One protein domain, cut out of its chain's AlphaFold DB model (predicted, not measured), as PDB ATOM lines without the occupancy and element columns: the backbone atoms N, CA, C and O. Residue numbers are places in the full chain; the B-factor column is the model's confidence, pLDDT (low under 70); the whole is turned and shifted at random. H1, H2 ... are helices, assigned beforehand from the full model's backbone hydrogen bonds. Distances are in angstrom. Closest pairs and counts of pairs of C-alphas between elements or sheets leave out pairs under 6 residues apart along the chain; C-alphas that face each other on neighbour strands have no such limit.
ATOM      1  N   ASP A  51      34.004  60.602 334.921       86.19
ATOM      2  CA  ASP A  51      32.916  60.808 333.969       86.19
ATOM      3  C   ASP A  51      31.715  59.922 334.302       86.19
ATOM      4  O   ASP A  51      30.584  60.404 334.315       86.19
ATOM      5  N   GLU A  52      31.950  58.655 334.653       90.12
ATOM      6  CA  GLU A  52      30.892  57.745 335.102       90.12
ATOM      7  C   GLU A  52      30.218  58.264 336.369       90.12
ATOM      8  O   GLU A  52      28.988  58.283 336.441       90.12
ATOM      9  N   TYR A  53      30.994  58.746 337.346       91.62
ATOM     10  CA  TYR A  53      30.426  59.353 338.549       91.62
ATOM     11  C   TYR A  53      29.546  60.552 338.186       91.62
ATOM     12  O   TYR A  53      28.403  60.620 338.618       91.62
ATOM     13  N   LEU A  54      30.028  61.482 337.360       91.56
ATOM     14  CA  LEU A  54      29.265  62.686 337.002       91.56
ATOM     15  C   LEU A  54      27.991  62.381 336.205       91.56
ATOM     16  O   LEU A  54      27.023  63.132 336.293       91.56
ATOM     17  N   GLN A  55      27.981  61.294 335.435       92.81
ATOM     18  CA  GLN A  55      26.812  60.870 334.663       92.81
ATOM     19  C   GLN A  55      25.784  60.097 335.497       92.81
ATOM     20  O   GLN A  55      24.603  60.092 335.149       92.81
ATOM     21  N   THR A  56      26.209  59.434 336.575       91.75
ATOM     22  CA  THR A  56      25.356  58.504 337.339       91.75
ATOM     23  C   THR A  56      25.009  58.984 338.743       91.75
ATOM     24  O   THR A  56      23.976  58.584 339.285       91.75
ATOM     25  N   ALA A  57      25.836  59.840 339.344       91.94
ATOM     26  CA  ALA A  57      25.647  60.308 340.705       91.94
ATOM     27  C   ALA A  57      24.369  61.145 340.811       91.94
ATOM     28  O   ALA A  57      24.223  62.210 340.214       91.94
ATOM     29  N   ILE A  58      23.434  60.659 341.622       92.44
ATOM     30  CA  ILE A  58      22.201  61.355 341.956       92.44
ATOM     31  C   ILE A  58      21.805  61.016 343.389       92.44
ATOM     32  O   ILE A  58      21.864  59.862 343.810       92.44
ATOM     33  N   ARG A  59      21.348  62.022 344.134       92.38
ATOM     34  CA  ARG A  59      20.726  61.835 345.446       92.38
ATOM     35  C   ARG A  59      19.367  62.519 345.450       92.38
ATOM     36  O   ARG A  59      19.277  63.741 345.397       92.38
ATOM     37  N   LYS A  60      18.301  61.720 345.481       96.06
ATOM     38  CA  LYS A  60      16.930  62.219 345.637       96.06
ATOM     39  C   LYS A  60      16.655  62.381 347.125       96.06
ATOM     40  O   LYS A  60      16.940  61.464 347.886       96.06
ATOM     41  N   LEU A  61      16.126  63.534 347.509       96.06
ATOM     42  CA  LEU A  61      15.755  63.834 348.886       96.06
ATOM     43  C   LEU A  61      14.274  64.190 348.924       96.06
ATOM     44  O   LEU A  61      13.788  64.953 348.086       96.06
ATOM     45  N   THR A  62      13.568  63.643 349.902       97.56
ATOM     46  CA  THR A  62      12.264  64.160 350.322       97.56
ATOM     47  C   THR A  62      12.438  65.480 351.083       97.56
ATOM     48  O   THR A  62      13.551  65.861 351.448       97.56
ATOM     49  N   ILE A  63      11.343  66.208 351.318       97.38
ATOM     50  CA  ILE A  63      11.388  67.495 352.034       97.38
ATOM     51  C   ILE A  63      11.961  67.309 353.449       97.38
ATOM     52  O   ILE A  63      12.841  68.065 353.859       97.38
ATOM     53  N   ASP A  64      11.527  66.270 354.162       96.38
ATOM     54  CA  ASP A  64      11.986  66.000 355.528       96.38
ATOM     55  C   ASP A  64      13.474  65.625 355.565       96.38
ATOM     56  O   ASP A  64      14.238  66.159 356.374       96.38
ATOM     57  N   GLU A  65      13.916  64.774 354.633       95.19
ATOM     58  CA  GLU A  65      15.330  64.417 354.495       95.19
ATOM     59  C   GLU A  65      16.185  65.627 354.132       95.19
ATOM     60  O   GLU A  65      17.288  65.757 354.651       95.19
ATOM     61  N   LEU A  66      15.695  66.540 353.288       96.19
ATOM     62  CA  LEU A  66      16.416  67.763 352.940       96.19
ATOM     63  C   LEU A  66      16.697  68.616 354.183       96.19
ATOM     64  O   LEU A  66      17.831  69.060 354.375       96.19
ATOM     65  N   HIS A  67      15.695  68.812 355.044       95.25
ATOM     66  CA  HIS A  67      15.855  69.584 356.277       95.25
ATOM     67  C   HIS A  67      16.836  68.929 357.252       95.25
ATOM     68  O   HIS A  67      17.680  69.622 357.820       95.25
ATOM     69  N   GLN A  68      16.765  67.606 357.414       94.00
ATOM     70  CA  GLN A  68      17.697  66.866 358.267       94.00
ATOM     71  C   GLN A  68      19.121  66.895 357.701       94.00
ATOM     72  O   GLN A  68      20.084  67.167 358.417       94.00
ATOM     73  N   ARG A  69      19.267  66.683 356.391       92.25
ATOM     74  CA  ARG A  69      20.560  66.648 355.702       92.25
ATOM     75  C   ARG A  69      21.270  67.993 355.730       92.25
ATOM     76  O   ARG A  69      22.480  68.027 355.906       92.25
ATOM     77  N   ALA A  70      20.525  69.089 355.597       91.81
ATOM     78  CA  ALA A  70      21.071  70.441 355.671       91.81
ATOM     79  C   ALA A  70      21.726  70.749 357.029       91.81
ATOM     80  O   ALA A  70      22.610  71.602 357.103       91.81
ATOM     81  N   GLN A  71      21.307  70.062 358.096       93.88
ATOM     82  CA  GLN A  71      21.873  70.226 359.436       93.88
ATOM     83  C   GLN A  71      23.133  69.369 359.647       93.88
ATOM     84  O   GLN A  71      23.996  69.737 360.445       93.88
ATOM     85  N   ASP A  72      23.285  68.268 358.906       92.62
ATOM     86  CA  ASP A  72      24.458  67.396 358.988       92.62
ATOM     87  C   ASP A  72      25.586  67.859 358.054       92.62
ATOM     88  O   ASP A  72      25.805  67.359 356.944       92.62
ATOM     89  N   THR A  73      26.335  68.847 358.540       91.50
ATOM     90  CA  THR A  73      27.486  69.418 357.825       91.50
ATOM     91  C   THR A  73      28.608  68.412 357.572       91.50
ATOM     92  O   THR A  73      29.315  68.541 356.573       91.50
ATOM     93  N   CYS A  74      28.772  67.400 358.430       89.81
ATOM     94  CA  CYS A  74      29.835  66.410 358.286       89.81
ATOM     95  C   CYS A  74      29.573  65.521 357.074       89.81
ATOM     96  O   CYS A  74      30.448  65.329 356.227       89.81
ATOM     97  N   LEU A  75      28.345  65.021 356.957       88.19
ATOM     98  CA  LEU A  75      27.988  64.167 355.842       88.19
ATOM     99  C   LEU A  75      27.872  64.943 354.522       88.19
ATOM    100  O   LEU A  75      28.218  64.393 353.476       88.19
ATOM    101  N   LEU A  76      27.447  66.211 354.553       92.25
ATOM    102  CA  LEU A  76      27.498  67.085 353.374       92.25
ATOM    103  C   LEU A  76      28.933  67.349 352.915       92.25
ATOM    104  O   LEU A  76      29.211  67.309 351.719       92.25
ATOM    105  N   TYR A  77      29.854  67.592 353.850       91.81
ATOM    106  CA  TYR A  77      31.267  67.778 353.534       91.81
ATOM    107  C   TYR A  77      31.832  66.530 352.854       91.81
ATOM    108  O   TYR A  77      32.444  66.628 351.793       91.81
ATOM    109  N   GLN A  78      31.574  65.349 353.413       89.81
ATOM    110  CA  GLN A  78      32.017  64.091 352.821       89.81
ATOM    111  C   GLN A  78      31.494  63.909 351.386       89.81
ATOM    112  O   GLN A  78      32.272  63.581 350.496       89.81
ATOM    113  N   GLU A  79      30.205  64.168 351.158       90.81
ATOM    114  CA  GLU A  79      29.562  64.053 349.843       90.81
ATOM    115  C   GLU A  79      30.109  65.067 348.822       90.81
ATOM    116  O   GLU A  79      30.338  64.746 347.650       90.81
ATOM    117  N   PHE A  80      30.385  66.291 349.274       93.31
ATOM    118  CA  PHE A  80      31.004  67.316 348.444       93.31
ATOM    119  C   PHE A  80      32.410  66.902 348.001       93.31
ATOM    120  O   PHE A  80      32.722  66.954 346.814       93.31
ATOM    121  N   TRP A  81      33.248  66.438 348.931       91.75
ATOM    122  CA  TRP A  81      34.634  66.076 348.625       91.75
ATOM    123  C   TRP A  81      34.787  64.752 347.882       91.75
ATOM    124  O   TRP A  81      35.823  64.541 347.255       91.75
ATOM    125  N   SER A  82      33.774  63.881 347.899       88.00
ATOM    126  CA  SER A  82      33.750  62.712 347.015       88.00
ATOM    127  C   SER A  82      33.434  63.060 345.559       88.00
ATOM    128  O   SER A  82      33.707  62.253 344.673       88.00
ATOM    129  N   THR A  83      32.866  64.241 345.287       90.25
ATOM    130  CA  THR A  83      32.502  64.653 343.926       90.25
ATOM    131  C   THR A  83      33.747  65.106 343.148       90.25
ATOM    132  O   THR A  83      34.490  65.967 343.627       90.25
ATOM    133  N   PRO A  84      34.001  64.575 341.936       92.12
ATOM    134  CA  PRO A  84      35.161  64.963 341.144       92.12
ATOM    135  C   PRO A  84      35.030  66.411 340.653       92.12
ATOM    136  O   PRO A  84      33.970  66.849 340.215       92.12
ATOM    137  N   THR A  85      36.136  67.159 340.667       88.62
ATOM    138  CA  THR A  85      36.157  68.593 340.323       88.62
ATOM    139  C   THR A  85      35.932  68.893 338.841       88.62
ATOM    140  O   THR A  85      35.723  70.051 338.490       88.62
ATOM    141  N   ASN A  86      36.043  67.882 337.971       89.81
ATOM    142  CA  ASN A  86      35.973  68.003 336.510       89.81
ATOM    143  C   ASN A  86      36.827  69.155 335.932       89.81
ATOM    144  O   ASN A  86      36.445  69.838 334.982       89.81
ATOM    145  N   HIS A  87      37.971  69.437 336.559       87.38
ATOM    146  CA  HIS A  87      38.810  70.559 336.167       87.38
ATOM    147  C   HIS A  87      39.761  70.139 335.044       87.38
ATOM    148  O   HIS A  87      40.512  69.175 335.188       87.38
ATOM    149  N   LEU A  88      39.760  70.888 333.942       83.69
ATOM    150  CA  LEU A  88      40.686  70.666 332.836       83.69
ATOM    151  C   LEU A  88      42.105  71.058 333.254       83.69
ATOM    152  O   LEU A  88      42.389  72.231 333.445       83.69
ATOM    153  N   GLU A  89      43.033  70.107 333.333       73.62
ATOM    154  CA  GLU A  89      44.416  70.428 333.719       73.62
ATOM    155  C   GLU A  89      45.180  71.217 332.647       73.62
ATOM    156  O   GLU A  89      46.134  71.935 332.950       73.62
ATOM    157  N   LYS A  90      44.822  71.039 331.367       72.88
ATOM    158  CA  LYS A  90      45.579  71.588 330.235       72.88
ATOM    159  C   LYS A  90      44.644  72.051 329.130       72.88
ATOM    160  O   LYS A  90      44.011  71.238 328.463       72.88
ATOM    161  N   LEU A  91      44.654  73.356 328.867       76.75
ATOM    162  CA  LEU A  91      44.031  73.939 327.684       76.75
ATOM    163  C   LEU A  91      45.111  74.232 326.636       76.75
ATOM    164  O   LEU A  91      45.966  75.094 326.833       76.75
ATOM    165  N   ARG A  92      45.085  73.519 325.507       80.00
ATOM    166  CA  ARG A  92      46.028  73.726 324.392       80.00
ATOM    167  C   ARG A  92      45.504  74.770 323.404       80.00
ATOM    168  O   ARG A  92      45.378  74.500 322.216       80.00
ATOM    169  N   ILE A  93      45.183  75.959 323.909       85.94
ATOM    170  CA  ILE A  93      44.757  77.098 323.090       85.94
ATOM    171  C   ILE A  93      45.769  78.227 323.283       85.94
ATOM    172  O   ILE A  93      45.966  78.729 324.393       85.94
ATOM    173  N   CYS A  94      46.425  78.628 322.194       85.62
ATOM    174  CA  CYS A  94      47.384  79.728 322.213       85.62
ATOM    175  C   CYS A  94      46.706  81.018 322.699       85.62
ATOM    176  O   CYS A  94      45.645  81.396 322.211       85.62
ATOM    177  N   GLY A  95      47.316  81.694 323.675       84.12
ATOM    178  CA  GLY A  95      46.773  82.935 324.240       84.12
ATOM    179  C   GLY A  95      45.586  82.759 325.199       84.12
ATOM    180  O   GLY A  95      45.054  83.755 325.684       84.12
ATOM    181  N   ALA A  96      45.172  81.533 325.539       81.94
ATOM    182  CA  ALA A  96      44.093  81.342 326.515       81.94
ATOM    183  C   ALA A  96      44.471  81.842 327.920       81.94
ATOM    184  O   ALA A  96      43.652  82.440 328.616       81.94
ATOM    185  N   GLY A  97      45.743  81.699 328.306       82.00
ATOM    186  CA  GLY A  97      46.243  82.175 329.598       82.00
ATOM    187  C   GLY A  97      46.130  83.691 329.799       82.00
ATOM    188  O   GLY A  97      45.981  84.132 330.930       82.00
ATOM    189  N   THR A  98      46.141  84.495 328.729       87.06
ATOM    190  CA  THR A  98      46.007  85.962 328.836       87.06
ATOM    191  C   THR A  98      44.563  86.430 328.990       87.06
ATOM    192  O   THR A  98      44.332  87.578 329.353       87.06
ATOM    193  N   LYS A  99      43.587  85.564 328.690       89.12
ATOM    194  CA  LYS A  99      42.154  85.884 328.786       89.12
ATOM    195  C   LYS A  99      41.510  85.359 330.070       89.12
ATOM    196  O   LYS A  99      40.448  85.841 330.451       89.12
TER     197      LYS A  99
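What this domain is: This is residues 51 to 99 of the 107 residues of the protein "Hypothetical protein" of Rotaria sp. Silwood2 (UniProt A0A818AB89). Four short helices are strung on an open chain that runs from H1 to H2, turns a corner into H3, heads back, and sticks out as a tail, residues 87 to 99, ending in H4. The printed part has 49 residues, no named strand, and is all helix by class. It is extended, radius of gyration of the C-alphas 16.9 A, spanning 50 by 22 by 17 A.

How they stand to each other: Start at H1, residues 51 to 56, which touches no helix. Next, H2, residues 63 to 71, and H3, residues 73 to 82, only just touch, only at the corner, with 3 pairs of C-alphas within 8 A, closest Arg 69 and Leu 76 at 7.3 A, about perpendicular at 88 degrees. H4, residues 96 to 99, touches no helix. O i to N i+4 pairs are all within hydrogen-bond range in H1 and H3, 4 of 5 in H2; H4 is too short.

Where its parts are: Find C-alpha 51, beginning H1, at (32.916, 60.808, 333.969). H1 spans 8.6 A, H2 13.1 A, H3 14.2 A; H4, 5.4 A, ends at (42.154, 85.884, 328.786).

The domain as a whole: Farthest apart are C-alphas 64 and 94, 50.5 A. The printed part has no cut; link H3 to H4 is long. No printed residue is under 70 in pLDDT.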